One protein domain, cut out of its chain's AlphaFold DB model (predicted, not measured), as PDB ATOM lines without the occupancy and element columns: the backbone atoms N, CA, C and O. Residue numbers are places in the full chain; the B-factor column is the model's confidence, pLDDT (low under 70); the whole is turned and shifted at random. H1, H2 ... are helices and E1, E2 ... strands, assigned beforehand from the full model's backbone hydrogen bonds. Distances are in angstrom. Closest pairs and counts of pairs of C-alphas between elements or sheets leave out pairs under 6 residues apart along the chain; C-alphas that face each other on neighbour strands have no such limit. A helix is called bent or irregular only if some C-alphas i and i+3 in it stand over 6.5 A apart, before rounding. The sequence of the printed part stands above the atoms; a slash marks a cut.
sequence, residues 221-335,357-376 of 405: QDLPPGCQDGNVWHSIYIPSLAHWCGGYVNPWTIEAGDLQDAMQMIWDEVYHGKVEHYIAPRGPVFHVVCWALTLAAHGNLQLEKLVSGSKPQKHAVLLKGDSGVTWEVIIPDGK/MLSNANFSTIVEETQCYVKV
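This is residues 221 to 335 and 357 to 376 of the 405 residues of an uncharacterized protein of Pisolithus tinctorius Marx 270 (UniProt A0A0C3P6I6). Three helices, H2, H3 and H4, pack round a fourth, H1, and a small three-stranded sheet, E1, E2 and E3, is set off from this helical body beyond the end of H3. H2 and H4 lie on roughly opposite sides of H1, H3 crosses its residues 238 to 242, and residues 359 to 365, of which 360 to 365 belong to H4, stick out. The printed part has 135 residues, with four named helices and three named strands in the order H1, H2, H3, E1, E2, E3, H4; the sheet, in the order E1, E3, E2, is antiparallel throughout. The class is mostly helix, and the whole is compact, with a radius of gyration of the C-alphas of 16.4 A and spans of 47 by 39 by 32 A.

H1, residues 229 to 245, begins at C-alpha 229 (456.920, 646.401, 467.897) and is 24.2 A long. It is irregular: C-alphas 230 and 233 are 8.3 A apart. H2, residues 256 to 271, is 22.0 A long, and H3, residues 284 to 297, is 19.4 A long. The strands are E1, residues 302 to 305, E2, residues 316 to 320, and E3, residues 326 to 330. H4, residues 360 to 374, is 21.3 A long and ends at C-alpha 374 (456.295, 643.144, 477.193).

H1 is the hub, touching three helices. It forms a helical hairpin with H2, at a steep tilt of 38 degrees, opposite ways; their closest C-alphas, of Tyr 237 and Val 270, are 6.5 A apart. With residues 238 to 242 alone H1 touches H3, at a steep tilt of 62 degrees, the same way; the closest C-alphas, of Ala 242 and Leu 293, are 6.8 A apart. With residues 230 to 236 alone it touches H4, at a shallow tilt of 25 degrees, opposite ways; the closest C-alphas, of Gly 230 and Val 374, are 6.2 A apart. The helix packing is only just mostly crossed, with 1 of 3 touching pairs at a shallow tilt. None of the helices is on the sheet. E1 and E3 are antiparallel, with N 304 and O 328 within hydrogen-bond range at 2.9 A. E2 and E3 form a hairpin, with N 319 and O 327 at 2.8 A. Every O i to N i+4 pair is within range in H2, H3 and H4, but 9 of 13 in H1.

The C-alphas farthest apart, of Gly 257 and Gly 309, are 47.8 A apart. Residues 336 to 356 are not printed; C-alphas 335 and 357 across this cut are 33.0 A apart. The link from H2 to H3 is long. The mean pLDDT of the printed part is 77.1, with 50 residues under 70, among them 324 to 335 and 357 to 376.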
ATOM      1  N   GLN A 221     464.932 640.924 460.097       93.88
ATOM      2  CA  GLN A 221     465.211 642.305 459.668       93.88
ATOM      3  C   GLN A 221     464.543 642.670 458.331       93.88
ATOM      4  O   GLN A 221     464.334 643.845 458.049       93.88
ATOM      5  N   ASP A 222     464.165 641.674 457.522       95.94
ATOM      6  CA  ASP A 222     463.448 641.876 456.258       95.94
ATOM      7  C   ASP A 222     461.924 642.016 456.453       95.94
ATOM      8  O   ASP A 222     461.182 642.210 455.485       95.94
ATOM      9  N   LEU A 223     461.424 641.890 457.689       96.12
ATOM     10  CA  LEU A 223     460.006 642.065 458.007       96.12
ATOM     11  C   LEU A 223     459.579 643.544 457.886       96.12
ATOM     12  O   LEU A 223     460.394 644.448 458.069       96.12
ATOM     13  N   PRO A 224     458.287 643.822 457.622       97.44
ATOM     14  CA  PRO A 224     457.771 645.187 457.558       97.44
ATOM     15  C   PRO A 224     458.068 645.998 458.835       97.44
ATOM     16  O   PRO A 224     457.934 645.467 459.941       97.44
ATOM     17  N   PRO A 225     458.421 647.292 458.724       96.62
ATOM     18  CA  PRO A 225     458.662 648.135 459.893       96.62
ATOM     19  C   PRO A 225     457.401 648.222 460.765       96.62
ATOM     20  O   PRO A 225     456.291 648.320 460.250       96.62
ATOM     21  N   GLY A 226     457.566 648.159 462.088       95.38
ATOM     22  CA  GLY A 226     456.456 648.082 463.046       95.38
ATOM     23  C   GLY A 226     455.926 646.662 463.309       95.38
ATOM     24  O   GLY A 226     455.201 646.450 464.278       95.38
ATOM     25  N   CYS A 227     456.305 645.660 462.505       94.62
ATOM     26  CA  CYS A 227     455.896 644.261 462.703       94.62
ATOM     27  C   CYS A 227     456.390 643.688 464.046       94.62
ATOM     28  O   CYS A 227     455.679 642.930 464.712       94.62
ATOM     29  N   GLN A 228     457.613 644.044 464.448       93.50
ATOM     30  CA  GLN A 228     458.257 643.540 465.665       93.50
ATOM     31  C   GLN A 228     457.880 644.332 466.934       93.50
ATOM     32  O   GLN A 228     458.168 643.879 468.046       93.50
ATOM     33  N   ASP A 229     457.223 645.488 466.792       94.69
ATOM     34  CA  ASP A 229     456.920 646.401 467.897       94.69
ATOM     35  C   ASP A 229     456.111 645.701 468.994       94.69
ATOM     36  O   ASP A 229     455.123 645.008 468.740       94.69
ATOM     37  N   GLY A 230     456.537 645.870 470.250       93.12
ATOM     38  CA  GLY A 230     455.878 645.239 471.395       93.12
ATOM     39  C   GLY A 230     455.833 643.707 471.321       93.12
ATOM     40  O   GLY A 230     454.915 643.111 471.879       93.12
ATOM     41  N   ASN A 231     456.785 643.077 470.619       91.31
ATOM     42  CA  ASN A 231     456.890 641.628 470.413       91.31
ATOM     43  C   ASN A 231     455.622 640.974 469.820       91.31
ATOM     44  O   ASN A 231     455.403 639.771 469.985       91.31
ATOM     45  N   VAL A 232     454.768 641.748 469.140       93.06
ATOM     46  CA  VAL A 232     453.474 641.286 468.600       93.06
ATOM     47  C   VAL A 232     453.654 640.116 467.626       93.06
ATOM     48  O   VAL A 232     452.891 639.150 467.666       93.06
ATOM     49  N   TRP A 233     454.722 640.160 466.827       94.81
ATOM     50  CA  TRP A 233     455.126 639.097 465.908       94.81
ATOM     51  C   TRP A 233     455.271 637.725 466.592       94.81
ATOM     52  O   TRP A 233     454.542 636.786 466.271       94.81
ATOM     53  N   HIS A 234     456.171 637.596 467.573       92.00
ATOM     54  CA  HIS A 234     456.435 636.301 468.210       92.00
ATOM     55  C   HIS A 234     455.379 635.907 469.253       92.00
ATOM     56  O   HIS A 234     455.137 634.720 469.444       92.00
ATOM     57  N   SER A 235     454.769 636.876 469.949       91.38
ATOM     58  CA  SER A 235     453.843 636.595 471.062       91.38
ATOM     59  C   SER A 235     452.384 636.409 470.642       91.38
ATOM     60  O   SER A 235     451.634 635.755 471.365       91.38
ATOM     61  N   ILE A 236     451.980 636.953 469.490       92.56
ATOM     62  CA  ILE A 236     450.603 636.863 468.988       92.56
ATOM     63  C   ILE A 236     450.594 636.196 467.615       92.56
ATOM     64  O   ILE A 236     450.058 635.099 467.494       92.56
ATOM     65  N   TYR A 237     451.229 636.804 466.608       96.25
ATOM     66  CA  TYR A 237     451.075 636.392 465.206       96.25
ATOM     67  C   TYR A 237     451.519 634.942 464.938       96.25
ATOM     68  O   TYR A 237     450.748 634.143 464.400       96.25
ATOM     69  N   ILE A 238     452.736 634.569 465.351       95.31
ATOM     70  CA  ILE A 238     453.252 633.203 465.155       95.31
ATOM     71  C   ILE A 238     452.390 632.154 465.903       95.31
ATOM     72  O   ILE A 238     451.977 631.182 465.262       95.31
ATOM     73  N   PRO A 239     452.027 632.329 467.195       93.12
ATOM     74  CA  PRO A 239     451.078 631.450 467.884       93.12
ATOM     75  C   PRO A 239     449.688 631.360 467.236       93.12
ATOM     76  O   PRO A 239     449.151 630.254 467.148       93.12
ATOM     77  N   SER A 240     449.115 632.474 466.752       94.12
ATOM     78  CA  SER A 240     447.830 632.489 466.028       94.12
ATOM     79  C   SER A 240     447.846 631.516 464.855       94.12
ATOM     80  O   SER A 240     446.941 630.692 464.695       94.12
ATOM     81  N   LEU A 241     448.892 631.613 464.033       95.50
ATOM     82  CA  LEU A 241     449.020 630.827 462.819       95.50
ATOM     83  C   LEU A 241     449.364 629.369 463.125       95.50
ATOM     84  O   LEU A 241     448.783 628.473 462.520       95.50
ATOM     85  N   ALA A 242     450.234 629.108 464.104       92.19
ATOM     86  CA  ALA A 242     450.519 627.749 464.559       92.19
ATOM     87  C   ALA A 242     449.248 627.040 465.068       92.19
ATOM     88  O   ALA A 242     449.016 625.874 464.740       92.19
ATOM     89  N   HIS A 243     448.386 627.752 465.804       90.94
ATOM     90  CA  HIS A 243     447.080 627.249 466.234       90.94
ATOM     91  C   HIS A 243     446.130 626.999 465.049       90.94
ATOM     92  O   HIS A 243     445.454 625.970 465.021       90.94
ATOM     93  N   TRP A 244     446.106 627.886 464.046       94.88
ATOM     94  CA  TRP A 244     445.321 627.682 462.823       94.88
ATOM     95  C   TRP A 244     445.779 626.445 462.035       94.88
ATOM     96  O   TRP A 244     444.959 625.573 461.746       94.88
ATOM     97  N   CYS A 245     447.086 626.303 461.782       93.44
ATOM     98  CA  CYS A 245     447.669 625.119 461.143       93.44
ATOM     99  C   CYS A 245     447.363 623.838 461.939       93.44
ATOM    100  O   CYS A 245     447.020 622.809 461.359       93.44
ATOM    101  N   GLY A 246     447.410 623.903 463.276       90.25
ATOM    102  CA  GLY A 246     447.039 622.804 464.175       90.25
ATOM    103  C   GLY A 246     445.560 622.387 464.118       90.25
ATOM    104  O   GLY A 246     445.207 621.330 464.640       90.25
ATOM    105  N   GLY A 247     444.695 623.178 463.473       89.44
ATOM    106  CA  GLY A 247     443.306 622.820 463.188       89.44
ATOM    107  C   GLY A 247     443.132 621.812 462.044       89.44
ATOM    108  O   GLY A 247     442.068 621.197 461.941       89.44
ATOM    109  N   TYR A 248     444.152 621.617 461.202       88.38
ATOM    110  CA  TYR A 248     444.119 620.678 460.081       88.38
ATOM    111  C   TYR A 248     444.453 619.248 460.520       88.38
ATOM    112  O   TYR A 248     445.283 619.014 461.398       88.38
ATOM    113  N   VAL A 249     443.849 618.258 459.848       87.94
ATOM    114  CA  VAL A 249     444.160 616.827 460.060       87.94
ATOM    115  C   VAL A 249     445.633 616.533 459.754       87.94
ATOM    116  O   VAL A 249     446.258 615.713 460.428       87.94
ATOM    117  N   ASN A 250     446.187 617.227 458.758       84.38
ATOM    118  CA  ASN A 250     447.600 617.216 458.421       84.38
ATOM    119  C   ASN A 250     448.055 618.652 458.077       84.38
ATOM    120  O   ASN A 250     447.655 619.167 457.034       84.38
ATOM    121  N   PRO A 251     448.881 619.312 458.911       80.31
ATOM    122  CA  PRO A 251     449.364 620.665 458.627       80.31
ATOM    123  C   PRO A 251     450.366 620.726 457.457       80.31
ATOM    124  O   PRO A 251     450.663 621.814 456.978       80.31
ATOM    125  N   TRP A 252     450.866 619.582 456.968       78.94
ATOM    126  CA  TRP A 252     451.808 619.496 455.836       78.94
ATOM    127  C   TRP A 252     451.130 619.456 454.465       78.94
ATOM    128  O   TRP A 252     451.816 619.519 453.452       78.94
ATOM    129  N   THR A 253     449.800 619.341 454.427       89.12
ATOM    130  CA  THR A 253     448.997 619.345 453.191       89.12
ATOM    131  C   THR A 253     448.170 620.621 453.044       89.12
ATOM    132  O   THR A 253     447.184 620.626 452.315       89.12
ATOM    133  N   ILE A 254     448.516 621.686 453.774       92.06
ATOM    134  CA  ILE A 254     447.903 623.003 453.585       92.06
ATOM    135  C   ILE A 254     448.471 623.586 452.288       92.06
ATOM    136  O   ILE A 254     449.690 623.690 452.137       92.06
ATOM    137  N   GLU A 255     447.602 623.951 451.347       94.19
ATOM    138  CA  GLU A 255     448.033 624.585 450.104       94.19
ATOM    139  C   GLU A 255     448.669 625.953 450.384       94.19
ATOM    140  O   GLU A 255     448.258 626.682 451.287       94.19
ATOM    141  N   ALA A 256     449.670 626.341 449.588       90.75
ATOM    142  CA  ALA A 256     450.377 627.605 449.798       90.75
ATOM    143  C   ALA A 256     449.448 628.835 449.703       90.75
ATOM    144  O   ALA A 256     449.702 629.829 450.378       90.75
ATOM    145  N   GLY A 257     448.372 628.748 448.906       94.38
ATOM    146  CA  GLY A 257     447.321 629.768 448.830       94.38
ATOM    147  C   GLY A 257     446.496 629.858 450.115       94.38
ATOM    148  O   GLY A 257     446.422 630.930 450.705       94.38
ATOM    149  N   ASP A 258     445.971 628.732 450.611       95.44
ATOM    150  CA  ASP A 258     445.237 628.673 451.887       95.44
ATOM    151  C   ASP A 258     446.084 629.195 453.061       95.44
ATOM    152  O   ASP A 258     445.590 629.936 453.913       95.44
ATOM    153  N   LEU A 259     447.375 628.837 453.098       95.44
ATOM    154  CA  LEU A 259     448.306 629.342 454.106       95.44
ATOM    155  C   LEU A 259     448.519 630.857 453.966       95.44
ATOM    156  O   LEU A 259     448.486 631.558 454.974       95.44
ATOM    157  N   GLN A 260     448.711 631.372 452.747       96.44
ATOM    158  CA  GLN A 260     448.864 632.809 452.488       96.44
ATOM    159  C   GLN A 260     447.611 633.597 452.910       96.44
ATOM    160  O   GLN A 260     447.733 634.613 453.597       96.44
ATOM    161  N   ASP A 261     446.418 633.120 452.551       97.25
ATOM    162  CA  ASP A 261     445.143 633.761 452.888       97.25
ATOM    163  C   ASP A 261     444.912 633.784 454.408       97.25
ATOM    164  O   ASP A 261     444.507 634.808 454.968       97.25
ATOM    165  N   ALA A 262     445.232 632.691 455.109       97.06
ATOM    166  CA  ALA A 262     445.182 632.644 456.569       97.06
ATOM    167  C   ALA A 262     446.225 633.560 457.222       97.06
ATOM    168  O   ALA A 262     445.917 634.264 458.185       97.06
ATOM    169  N   MET A 263     447.445 633.597 456.679       97.56
ATOM    170  CA  MET A 263     448.502 634.506 457.117       97.56
ATOM    171  C   MET A 263     448.091 635.975 456.984       97.56
ATOM    172  O   MET A 263     448.366 636.747 457.903       97.56
ATOM    173  N   GLN A 264     447.434 636.359 455.883       98.19
ATOM    174  CA  GLN A 264     446.930 637.719 455.674       98.19
ATOM    175  C   GLN A 264     445.765 638.029 456.622       98.19
ATOM    176  O   GLN A 264     445.781 639.058 457.287       98.19
ATOM    177  N   MET A 265     444.800 637.114 456.768       97.75
ATOM    178  CA  MET A 265     443.665 637.285 457.685       97.75
ATOM    179  C   MET A 265     444.114 637.495 459.139       97.75
ATOM    180  O   MET A 265     443.582 638.353 459.841       97.75
ATOM    181  N   ILE A 266     445.109 636.727 459.590       97.44
ATOM    182  CA  ILE A 266     445.698 636.876 460.926       97.44
ATOM    183  C   ILE A 266     446.509 638.177 461.022       97.44
ATOM    184  O   ILE A 266     446.509 638.807 462.075       97.44
ATOM    185  N   TRP A 267     447.173 638.610 459.946       97.94
ATOM    186  CA  TRP A 267     447.951 639.854 459.924       97.94
ATOM    187  C   TRP A 267     447.048 641.076 460.087       97.94
ATOM    188  O   TRP A 267     447.288 641.917 460.958       97.94
ATOM    189  N   ASP A 268     445.988 641.139 459.284       97.31
ATOM    190  CA  ASP A 268     445.032 642.243 459.267       97.31
ATOM    191  C   ASP A 268     444.358 642.416 460.634       97.31
ATOM    192  O   ASP A 268     444.202 643.548 461.102       97.31
ATOM    193  N   GLU A 269     444.041 641.309 461.320       97.25
ATOM    194  CA  GLU A 269     443.578 641.367 462.705       97.25
ATOM    195  C   GLU A 269     444.692 641.810 463.657       97.25
ATOM    196  O   GLU A 269     444.541 642.817 464.338       97.25
ATOM    197  N   VAL A 270     445.809 641.079 463.743       96.12
ATOM    198  CA  VAL A 270     446.815 641.277 464.805       96.12
ATOM    199  C   VAL A 270     447.397 642.696 464.789       96.12
ATOM    200  O   VAL A 270     447.658 643.273 465.851       96.12
ATOM    201  N   TYR A 271     447.556 643.286 463.602       96.62
ATOM    202  CA  TYR A 271     448.067 644.646 463.445       96.62
ATOM    203  C   TYR A 271     446.969 645.715 463.318       96.62
ATOM    204  O   TYR A 271     447.284 646.897 463.468       96.62
ATOM    205  N   HIS A 272     445.698 645.355 463.091       95.25
ATOM    206  CA  HIS A 272     444.571 646.281 462.872       95.25
ATOM    207  C   HIS A 272     444.890 647.420 461.879       95.25
ATOM    208  O   HIS A 272     444.604 648.589 462.147       95.25
ATOM    209  N   GLY A 273     445.575 647.108 460.775       94.38
ATOM    210  CA  GLY A 273     446.008 648.100 459.779       94.38
ATOM    211  C   GLY A 273     447.119 649.066 460.222       94.38
ATOM    212  O   GLY A 273     447.498 649.936 459.448       94.38
ATOM    213  N   LYS A 274     447.696 648.931 461.426       96.75
ATOM    214  CA  LYS A 274     448.846 649.758 461.864       96.75
ATOM    215  C   LYS A 274     450.122 649.480 461.075       96.75
ATOM    216  O   LYS A 274     450.983 650.349 460.987       96.75
ATOM    217  N   VAL A 275     450.245 648.260 460.556       97.25
ATOM    218  CA  VAL A 275     451.336 647.828 459.685       97.25
ATOM    219  C   VAL A 275     450.698 647.351 458.385       97.25
ATOM    220  O   VAL A 275     450.315 646.189 458.250       97.25
ATOM    221  N   GLU A 276     450.518 648.278 457.445       96.94
ATOM    222  CA  GLU A 276     449.986 647.968 456.118       96.94
ATOM    223  C   GLU A 276     450.980 647.080 455.358       96.94
ATOM    224  O   GLU A 276     452.072 647.511 454.980       96.94
ATOM    225  N   HIS A 277     450.615 645.816 455.138       97.56
ATOM    226  CA  HIS A 277     451.422 644.883 454.364       97.56
ATOM    227  C   HIS A 277     450.551 643.843 453.662       97.56
ATOM    228  O   HIS A 277     449.594 643.329 454.236       97.56
ATOM    229  N   TYR A 278     450.928 643.508 452.428       97.88
ATOM    230  CA  TYR A 278     450.355 642.397 451.679       97.88
ATOM    231  C   TYR A 278     451.367 641.253 451.616       97.88
ATOM    232  O   TYR A 278     452.452 641.396 451.044       97.88
ATOM    233  N   ILE A 279     451.010 640.117 452.206       97.75
ATOM    234  CA  ILE A 279     451.857 638.933 452.306       97.75
ATOM    235  C   ILE A 279     451.894 638.240 450.945       97.75
ATOM    236  O   ILE A 279     450.938 637.591 450.535       97.75
ATOM    237  N   ALA A 280     453.023 638.352 450.247       96.31
ATOM    238  CA  ALA A 280     453.277 637.614 449.011       96.31
ATOM    239  C   ALA A 280     453.892 636.223 449.301       96.31
ATOM    240  O   ALA A 280     454.754 636.135 450.179       96.31
ATOM    241  N   PRO A 281     453.605 635.164 448.509       91.94
ATOM    242  CA  PRO A 281     454.166 633.809 448.703       91.94
ATOM    243  C   PRO A 281     455.694 633.696 448.602       91.94
ATOM    244  O   PRO A 281     456.273 632.663 448.921       91.94
ATOM    245  N   ARG A 282     456.355 634.739 448.089       92.25
ATOM    246  CA  ARG A 282     457.820 634.864 447.979       92.25
ATOM    247  C   ARG A 282     458.348 636.086 448.741       92.25
ATOM    248  O   ARG A 282     459.435 636.577 448.455       92.25
ATOM    249  N   GLY A 283     457.532 636.631 449.644       95.12
ATOM    250  CA  GLY A 283     457.867 637.774 450.485       95.12
ATOM    251  C   GLY A 283     458.545 637.359 451.796       95.12
ATOM    252  O   GLY A 283     458.440 636.198 452.205       95.12
ATOM    253  N   PRO A 284     459.197 638.310 452.489       95.88
ATOM    254  CA  PRO A 284     459.923 638.046 453.731       95.88
ATOM    255  C   PRO A 284     459.022 637.444 454.812       95.88
ATOM    256  O   PRO A 284     459.368 636.418 455.389       95.88
ATOM    257  N   VAL A 285     457.826 638.011 455.008       96.62
ATOM    258  CA  VAL A 285     456.832 637.534 455.985       96.62
ATOM    259  C   VAL A 285     456.498 636.056 455.762       96.62
ATOM    260  O   VAL A 285     456.569 635.270 456.701       96.62
ATOM    261  N   PHE A 286     456.214 635.648 454.520       95.88
ATOM    262  CA  PHE A 286     455.892 634.255 454.188       95.88
ATOM    263  C   PHE A 286     457.064 633.304 454.474       95.88
ATOM    264  O   PHE A 286     456.884 632.269 455.116       95.88
ATOM    265  N   HIS A 287     458.281 633.672 454.061       93.75
ATOM    266  CA  HIS A 287     459.469 632.841 454.267       93.75
ATOM    267  C   HIS A 287     459.868 632.700 455.741       93.75
ATOM    268  O   HIS A 287     460.100 631.578 456.193       93.75
ATOM    269  N   VAL A 288     459.918 633.804 456.495       94.31
ATOM    270  CA  VAL A 288     460.259 633.797 457.930       94.31
ATOM    271  C   VAL A 288     459.246 632.966 458.717       94.31
ATOM    272  O   VAL A 288     459.627 632.185 459.583       94.31
ATOM    273  N   VAL A 289     457.961 633.064 458.372       94.06
ATOM    274  CA  VAL A 289     456.884 632.301 459.017       94.06
ATOM    275  C   VAL A 289     456.947 630.820 458.683       94.06
ATOM    276  O   VAL A 289     456.891 630.001 459.595       94.06
ATOM    277  N   CYS A 290     457.110 630.453 457.408       91.25
ATOM    278  CA  CYS A 290     457.278 629.050 457.023       91.25
ATOM    279  C   CYS A 290     458.486 628.426 457.730       91.25
ATOM    280  O   CYS A 290     458.421 627.279 458.172       91.25
ATOM    281  N   TRP A 291     459.572 629.186 457.891       89.56
ATOM    282  CA  TRP A 291     460.753 628.756 458.631       89.56
ATOM    283  C   TRP A 291     460.502 628.642 460.143       89.56
ATOM    284  O   TRP A 291     460.822 627.607 460.722       89.56
ATOM    285  N   ALA A 292     459.859 629.626 460.777       88.06
ATOM    286  CA  ALA A 292     459.501 629.584 462.199       88.06
ATOM    287  C   ALA A 292     458.534 628.430 462.524       88.06
ATOM    288  O   ALA A 292     458.741 627.698 463.494       88.06
ATOM    289  N   LEU A 293     457.525 628.211 461.671       88.00
ATOM    290  CA  LEU A 293     456.650 627.043 461.743       88.00
ATOM    291  C   LEU A 293     457.461 625.758 461.578       88.00
ATOM    292  O   LEU A 293     457.299 624.855 462.386       88.00
ATOM    293  N   THR A 294     458.377 625.683 460.610       84.50
ATOM    294  CA  THR A 294     459.254 624.517 460.410       84.50
ATOM    295  C   THR A 294     460.143 624.254 461.633       84.50
ATOM    296  O   THR A 294     460.285 623.103 462.032       84.50
ATOM    297  N   LEU A 295     460.693 625.277 462.295       82.69
ATOM    298  CA  LEU A 295     461.470 625.104 463.529       82.69
ATOM    299  C   LEU A 295     460.629 624.541 464.678       82.69
ATOM    300  O   LEU A 295     461.022 623.543 465.286       82.69
ATOM    301  N   ALA A 296     459.464 625.141 464.941       78.38
ATOM    302  CA  ALA A 296     458.525 624.636 465.940       78.38
ATOM    303  C   ALA A 296     458.102 623.197 465.612       78.38
ATOM    304  O   ALA A 296     458.026 622.335 466.489       78.38
ATOM    305  N   ALA A 297     457.884 622.923 464.326       70.44
ATOM    306  CA  ALA A 297     457.389 621.655 463.841       70.44
ATOM    307  C   ALA A 297     458.410 620.515 463.889       70.44
ATOM    308  O   ALA A 297     458.063 619.410 464.301       70.44
ATOM    309  N   HIS A 298     459.677 620.794 463.578       65.50
ATOM    310  CA  HIS A 298     460.758 619.810 463.635       65.50
ATOM    311  C   HIS A 298     461.086 619.320 465.055       65.50
ATOM    312  O   HIS A 298     461.888 618.399 465.193       65.50
ATOM    313  N   GLY A 299     460.511 619.910 466.112       60.22
ATOM    314  CA  GLY A 299     460.818 619.524 467.493       60.22
ATOM    315  C   GLY A 299     462.262 619.840 467.906       60.22
ATOM    316  O   GLY A 299     462.707 619.408 468.965       60.22
ATOM    317  N   ASN A 300     462.971 620.645 467.107       56.47
ATOM    318  CA  ASN A 300     464.311 621.175 467.384       56.47
ATOM    319  C   ASN A 300     464.297 622.288 468.454       56.47
ATOM    320  O   ASN A 300     465.231 623.072 468.561       56.47
ATOM    321  N   LEU A 301     463.226 622.351 469.243       52.03
ATOM    322  CA  LEU A 301     463.111 623.109 470.475       52.03
ATOM    323  C   LEU A 301     462.957 622.069 471.587       52.03
ATOM    324  O   LEU A 301     461.838 621.718 471.969       52.03
ATOM    325  N   GLN A 302     464.076 621.520 472.070       56.19
ATOM    326  CA  GLN A 302     464.018 620.655 473.247       56.19
ATOM    327  C   GLN A 302     463.752 621.548 474.455       56.19
ATOM    328  O   GLN A 302     464.641 622.273 474.891       56.19
ATOM    329  N   LEU A 303     462.510 621.523 474.942       47.84
ATOM    330  CA  LEU A 303     462.064 622.195 476.161       47.84
ATOM    331  C   LEU A 303     462.407 621.321 477.373       47.84
ATOM    332  O   LEU A 303     461.561 620.589 477.893       47.84
ATOM    333  N   GLU A 304     463.658 621.383 477.823       61.81
ATOM    334  CA  GLU A 304     464.068 620.729 479.063       61.81
ATOM    335  C   GLU A 304     463.638 621.575 480.269       61.81
ATOM    336  O   GLU A 304     463.831 622.790 480.326       61.81
ATOM    337  N   LYS A 305     463.024 620.942 481.271       67.25
ATOM    338  CA  LYS A 305     462.685 621.627 482.521       67.25
ATOM    339  C   LYS A 305     463.945 621.736 483.377       67.25
ATOM    340  O   LYS A 305     464.350 620.739 483.976       67.25
ATOM    341  N   LEU A 306     464.515 622.934 483.505       70.50
ATOM    342  CA  LEU A 306     465.669 623.142 484.379       70.50
ATOM    343  C   LEU A 306     465.295 622.840 485.829       70.50
ATOM    344  O   LEU A 306     464.389 623.438 486.420       70.50
ATOM    345  N   VAL A 307     466.041 621.917 486.428       79.38
ATOM    346  CA  VAL A 307     466.006 621.689 487.871       79.38
ATOM    347  C   VAL A 307     466.754 622.845 488.529       79.38
ATOM    348  O   VAL A 307     467.893 623.133 488.163       79.38
ATOM    349  N   SER A 308     466.120 623.520 489.491       73.38
ATOM    350  CA  SER A 308     466.690 624.695 490.163       73.38
ATOM    351  C   SER A 308     468.129 624.437 490.637       73.38
ATOM    352  O   SER A 308     468.366 623.521 491.425       73.38
ATOM    353  N   GLY A 309     469.085 625.224 490.131       79.19
ATOM    354  CA  GLY A 309     470.524 625.081 490.401       79.19
ATOM    355  C   GLY A 309     471.358 624.422 489.290       79.19
ATOM    356  O   GLY A 309     472.585 624.422 489.389       79.19
ATOM    357  N   SER A 310     470.741 623.901 488.224       76.38
ATOM    358  CA  SER A 310     471.463 623.487 487.009       76.38
ATOM    359  C   SER A 310     471.911 624.698 486.173       76.38
ATOM    360  O   SER A 310     471.294 625.764 486.221       76.38
ATOM    361  N   LYS A 311     473.036 624.561 485.455       76.94
ATOM    362  CA  LYS A 311     473.571 625.604 484.564       76.94
ATOM    363  C   LYS A 311     473.042 625.380 483.141       76.94
ATOM    364  O   LYS A 311     473.115 624.234 482.701       76.94
ATOM    365  N   PRO A 312     472.603 626.431 482.425       66.25
ATOM    366  CA  PRO A 312     472.187 626.311 481.031       66.25
ATOM    367  C   PRO A 312     473.352 625.893 480.125       66.25
ATOM    368  O   PRO A 312     474.515 626.233 480.372       66.25
ATOM    369  N   GLN A 313     473.026 625.179 479.053       71.38
ATOM    370  CA  GLN A 313     473.907 624.893 477.932       71.38
ATOM    371  C   GLN A 313     474.188 626.164 477.119       71.38
ATOM    372  O   GLN A 313     473.428 627.131 477.119       71.38
ATOM    373  N   LYS A 314     475.303 626.156 476.381       68.44
ATOM    374  CA  LYS A 314     475.819 627.334 475.660       68.44
ATOM    375  C   LYS A 314     474.953 627.817 474.487       68.44
ATOM    376  O   LYS A 314     475.197 628.909 473.993       68.44
ATOM    377  N   HIS A 315     473.986 627.014 474.043       48.44
ATOM    378  CA  HIS A 315     473.153 627.263 472.857       48.44
ATOM    379  C   HIS A 315     471.656 627.178 473.184       48.44
ATOM    380  O   HIS A 315     470.852 626.757 472.350       48.44
ATOM    381  N   ALA A 316     471.281 627.517 474.420       51.88
ATOM    382  CA  ALA A 316     469.915 627.368 474.888       51.88
ATOM    383  C   ALA A 316     469.283 628.680 475.363       51.88
ATOM    384  O   ALA A 316     469.902 629.481 476.065       51.88
ATOM    385  N   VAL A 317     468.013 628.875 475.001       54.56
ATOM    386  CA  VAL A 317     467.220 630.044 475.399       54.56
ATOM    387  C   VAL A 317     466.463 629.728 476.687       54.56
ATOM    388  O   VAL A 317     465.755 628.727 476.777       54.56
ATOM    389  N   LEU A 318     466.600 630.588 477.696       56.53
ATOM    390  CA  LEU A 318     465.938 630.439 478.992       56.53
ATOM    391  C   LEU A 318     464.540 631.069 478.966       56.53
ATOM    392  O   LEU A 318     464.405 632.290 478.970       56.53
ATOM    393  N   LEU A 319     463.494 630.242 479.008       55.81
ATOM    394  CA  LEU A 319     462.106 630.690 479.146       55.81
ATOM    395  C   LEU A 319     461.645 630.522 480.596       55.81
ATOM    396  O   LEU A 319     461.442 629.408 481.077       55.81
ATOM    397  N   LYS A 320     461.458 631.630 481.313       54.00
ATOM    398  CA  LYS A 320     460.999 631.615 482.706       54.00
ATOM    399  C   LYS A 320     459.491 631.848 482.772       54.00
ATOM    400  O   LYS A 320     459.036 632.938 482.454       54.00
ATOM    401  N   GLY A 321     458.738 630.831 483.188       54.44
ATOM    402  CA  GLY A 321     457.294 630.937 483.412       54.44
ATOM    403  C   GLY A 321     456.946 631.409 484.826       54.44
ATOM    404  O   GLY A 321     457.745 631.281 485.759       54.44
ATOM    405  N   ASP A 322     455.715 631.885 485.006       47.75
ATOM    406  CA  ASP A 322     455.248 632.580 486.222       47.75
ATOM    407  C   ASP A 322     455.209 631.681 487.467       47.75
ATOM    408  O   ASP A 322     455.346 632.136 488.599       47.75
ATOM    409  N   SER A 323     455.139 630.364 487.255       70.25
ATOM    410  CA  SER A 323     455.312 629.336 488.294       70.25
ATOM    411  C   SER A 323     456.743 629.234 488.856       70.25
ATOM    412  O   SER A 323     457.041 628.326 489.632       70.25
ATOM    413  N   GLY A 324     457.663 630.106 488.427       69.50
ATOM    414  CA  GLY A 324     459.090 630.046 488.747       69.50
ATOM    415  C   GLY A 324     459.842 628.924 488.022       69.50
ATOM    416  O   GLY A 324     461.065 628.831 488.143       69.50
ATOM    417  N   VAL A 325     459.141 628.084 487.252       57.41
ATOM    418  CA  VAL A 325     459.753 627.057 486.411       57.41
ATOM    419  C   VAL A 325     460.480 627.734 485.259       57.41
ATOM    420  O   VAL A 325     459.882 628.461 484.467       57.41
ATOM    421  N   THR A 326     461.779 627.472 485.172       61.28
ATOM    422  CA  THR A 326     462.593 627.878 484.031       61.28
ATOM    423  C   THR A 326     462.719 626.686 483.095       61.28
ATOM    424  O   THR A 326     463.016 625.574 483.530       61.28
ATOM    425  N   TRP A 327     462.444 626.916 481.821       59.94
ATOM    426  CA  TRP A 327     462.623 625.962 480.745       59.94
ATOM    427  C   TRP A 327     463.861 626.361 479.959       59.94
ATOM    428  O   TRP A 327     464.087 627.540 479.690       59.94
ATOM    429  N   GLU A 328     464.659 625.372 479.612       55.94
ATOM    430  CA  GLU A 328     465.774 625.503 478.697       55.94
ATOM    431  C   GLU A 328     465.303 625.064 477.317       55.94
ATOM    432  O   GLU A 328     464.769 623.968 477.170       55.94
ATOM    433  N   VAL A 329     465.455 625.932 476.321       53.03
ATOM    434  CA  VAL A 329     465.131 625.641 474.923       53.03
ATOM    435  C   VAL A 329     466.432 625.403 474.181       53.03
ATOM    436  O   VAL A 329     467.080 626.358 473.751       53.03
ATOM    437  N   ILE A 330     466.827 624.140 474.048       54.66
ATOM    438  CA  ILE A 330     468.041 623.764 473.318       54.66
ATOM    439  C   ILE A 330     467.715 623.748 471.823       54.66
ATOM    440  O   ILE A 330     466.865 622.967 471.381       54.66
ATOM    441  N   ILE A 331     468.412 624.589 471.056       54.22
ATOM    442  CA  ILE A 331     468.375 624.588 469.591       54.22
ATOM    443  C   ILE A 331     469.575 623.752 469.112       54.22
ATOM    444  O   ILE A 331     470.715 624.155 469.341       54.22
ATOM    445  N   PRO A 332     469.375 622.575 468.491       46.31
ATOM    446  CA  PRO A 332     470.476 621.729 468.055       46.31
ATOM    447  C   PRO A 332     471.164 622.310 466.814       46.31
ATOM    448  O   PRO A 332     470.503 622.647 465.828       46.31
ATOM    449  N   ASP A 333     472.500 622.345 466.836       48.03
ATOM    450  CA  ASP A 333     473.311 622.761 465.689       48.03
ATOM    451  C   ASP A 333     472.977 621.934 464.438       48.03
ATOM    452  O   ASP A 333     472.932 620.697 464.447       48.03
ATOM    453  N   GLY A 334     472.711 622.644 463.342       38.75
ATOM    454  CA  GLY A 334     471.988 622.103 462.200       38.75
ATOM    455  C   GLY A 334     472.681 620.943 461.482       38.75
ATOM    456  O   GLY A 334     473.678 621.122 460.782       38.75
ATOM    457  N   LYS A 335     472.038 619.771 461.504       37.03
ATOM    458  CA  LYS A 335     472.091 618.808 460.392       37.03
ATOM    459  C   LYS A 335     470.695 618.670 459.778       37.03
ATOM    460  O   LYS A 335     469.722 618.575 460.526       37.03
ATOM    461  N   MET A 357     444.066 622.274 474.968       58.00
ATOM    462  CA  MET A 357     443.240 621.987 476.147       58.00
ATOM    463  C   MET A 357     442.947 623.224 477.001       58.00
ATOM    464  O   MET A 357     442.081 623.154 477.879       58.00
ATOM    465  N   LEU A 358     443.624 624.353 476.770       49.25
ATOM    466  CA  LEU A 358     443.222 625.619 477.367       49.25
ATOM    467  C   LEU A 358     441.817 625.970 476.870       49.25
ATOM    468  O   LEU A 358     441.512 625.908 475.679       49.25
ATOM    469  N   SER A 359     440.949 626.382 477.793       67.31
ATOM    470  CA  SER A 359     439.729 627.077 477.395       67.31
ATOM    471  C   SER A 359     440.120 628.371 476.666       67.31
ATOM    472  O   SER A 359     441.159 628.962 476.971       67.31
ATOM    473  N   ASN A 360     439.275 628.859 475.750       52.03
ATOM    474  CA  ASN A 360     439.517 630.152 475.091       52.03
ATOM    475  C   ASN A 360     439.752 631.285 476.107       52.03
ATOM    476  O   ASN A 360     440.556 632.169 475.844       52.03
ATOM    477  N   ALA A 361     439.101 631.230 477.276       60.62
ATOM    478  CA  ALA A 361     439.345 632.170 478.367       60.62
ATOM    479  C   ALA A 361     440.777 632.046 478.913       60.62
ATOM    480  O   ALA A 361     441.498 633.035 478.922       60.62
ATOM    481  N   ASN A 362     441.221 630.840 479.284       50.72
ATOM    482  CA  ASN A 362     442.562 630.628 479.840       50.72
ATOM    483  C   ASN A 362     443.666 630.990 478.832       50.72
ATOM    484  O   ASN A 362     444.679 631.564 479.219       50.72
ATOM    485  N   PHE A 363     443.477 630.666 477.548       53.94
ATOM    486  CA  PHE A 363     444.425 631.038 476.498       53.94
ATOM    487  C   PHE A 363     444.480 632.561 476.305       53.94
ATOM    488  O   PHE A 363     445.571 633.123 476.243       53.94
ATOM    489  N   SER A 364     443.324 633.237 476.273       51.78
ATOM    490  CA  SER A 364     443.267 634.701 476.183       51.78
ATOM    491  C   SER A 364     443.942 635.358 477.390       51.78
ATOM    492  O   SER A 364     444.789 636.223 477.202       51.78
ATOM    493  N   THR A 365     443.688 634.871 478.612       54.34
ATOM    494  CA  THR A 365     444.373 635.339 479.828       54.34
ATOM    495  C   THR A 365     445.889 635.177 479.726       54.34
ATOM    496  O   THR A 365     446.596 636.138 479.994       54.34
ATOM    497  N   ILE A 366     446.399 634.027 479.269       53.78
ATOM    498  CA  ILE A 366     447.846 633.826 479.074       53.78
ATOM    499  C   ILE A 366     448.410 634.829 478.058       53.78
ATOM    500  O   ILE A 366     449.458 635.423 478.305       53.78
ATOM    501  N   VAL A 367     447.725 635.065 476.936       48.12
ATOM    502  CA  VAL A 367     448.165 636.037 475.921       48.12
ATOM    503  C   VAL A 367     448.124 637.478 476.451       48.12
ATOM    504  O   VAL A 367     449.061 638.237 476.218       48.12
ATOM    505  N   GLU A 368     447.086 637.858 477.192       52.06
ATOM    506  CA  GLU A 368     446.926 639.182 477.812       52.06
ATOM    507  C   GLU A 368     447.957 639.437 478.922       52.06
ATOM    508  O   GLU A 368     448.550 640.516 478.988       52.06
ATOM    509  N   GLU A 369     448.214 638.439 479.765       45.31
ATOM    510  CA  GLU A 369     449.205 638.478 480.841       45.31
ATOM    511  C   GLU A 369     450.625 638.548 480.258       45.31
ATOM    512  O   GLU A 369     451.391 639.449 480.603       45.31
ATOM    513  N   THR A 370     450.937 637.724 479.250       43.16
ATOM    514  CA  THR A 370     452.217 637.789 478.517       43.16
ATOM    515  C   THR A 370     452.409 639.148 477.827       43.16
ATOM    516  O   THR A 370     453.497 639.727 477.890       43.16
ATOM    517  N   GLN A 371     451.356 639.724 477.228       43.12
ATOM    518  CA  GLN A 371     451.393 641.083 476.667       43.12
ATOM    519  C   GLN A 371     451.676 642.156 477.729       43.12
ATOM    520  O   GLN A 371     452.339 643.150 477.421       43.12
ATOM    521  N   CYS A 372     451.207 641.986 478.971       40.06
ATOM    522  CA  CYS A 372     451.491 642.932 480.051       40.06
ATOM    523  C   CYS A 372     452.992 643.004 480.368       40.06
ATOM    524  O   CYS A 372     453.511 644.108 480.538       40.06
ATOM    525  N   TYR A 373     453.706 641.873 480.365       35.19
ATOM    526  CA  TYR A 373     455.149 641.836 480.637       35.19
ATOM    527  C   TYR A 373     456.001 642.505 479.553       35.19
ATOM    528  O   TYR A 373     456.997 643.153 479.875       35.19
ATOM    529  N   VAL A 374     455.587 642.448 478.285       39.00
ATOM    530  CA  VAL A 374     456.295 643.144 477.193       39.00
ATOM    531  C   VAL A 374     456.128 644.671 477.280       39.00
ATOM    532  O   VAL A 374     456.975 645.433 476.816       39.00
ATOM    533  N   LYS A 375     455.052 645.154 477.910       44.53
ATOM    534  CA  LYS A 375     454.644 646.567 477.853       44.53
ATOM    535  C   LYS A 375     455.247 647.477 478.930       44.53
ATOM    536  O   LYS A 375     454.914 648.660 478.961       44.53
ATOM    537  N   VAL A 376     456.104 646.960 479.817       39.47
ATOM    538  CA  VAL A 376     456.599 647.712 480.993       39.47
ATOM    539  C   VAL A 376     457.964 648.393 480.784       39.47
ATOM    540  O   VAL A 376     458.331 649.264 481.572       39.47
TER     541      VAL A 376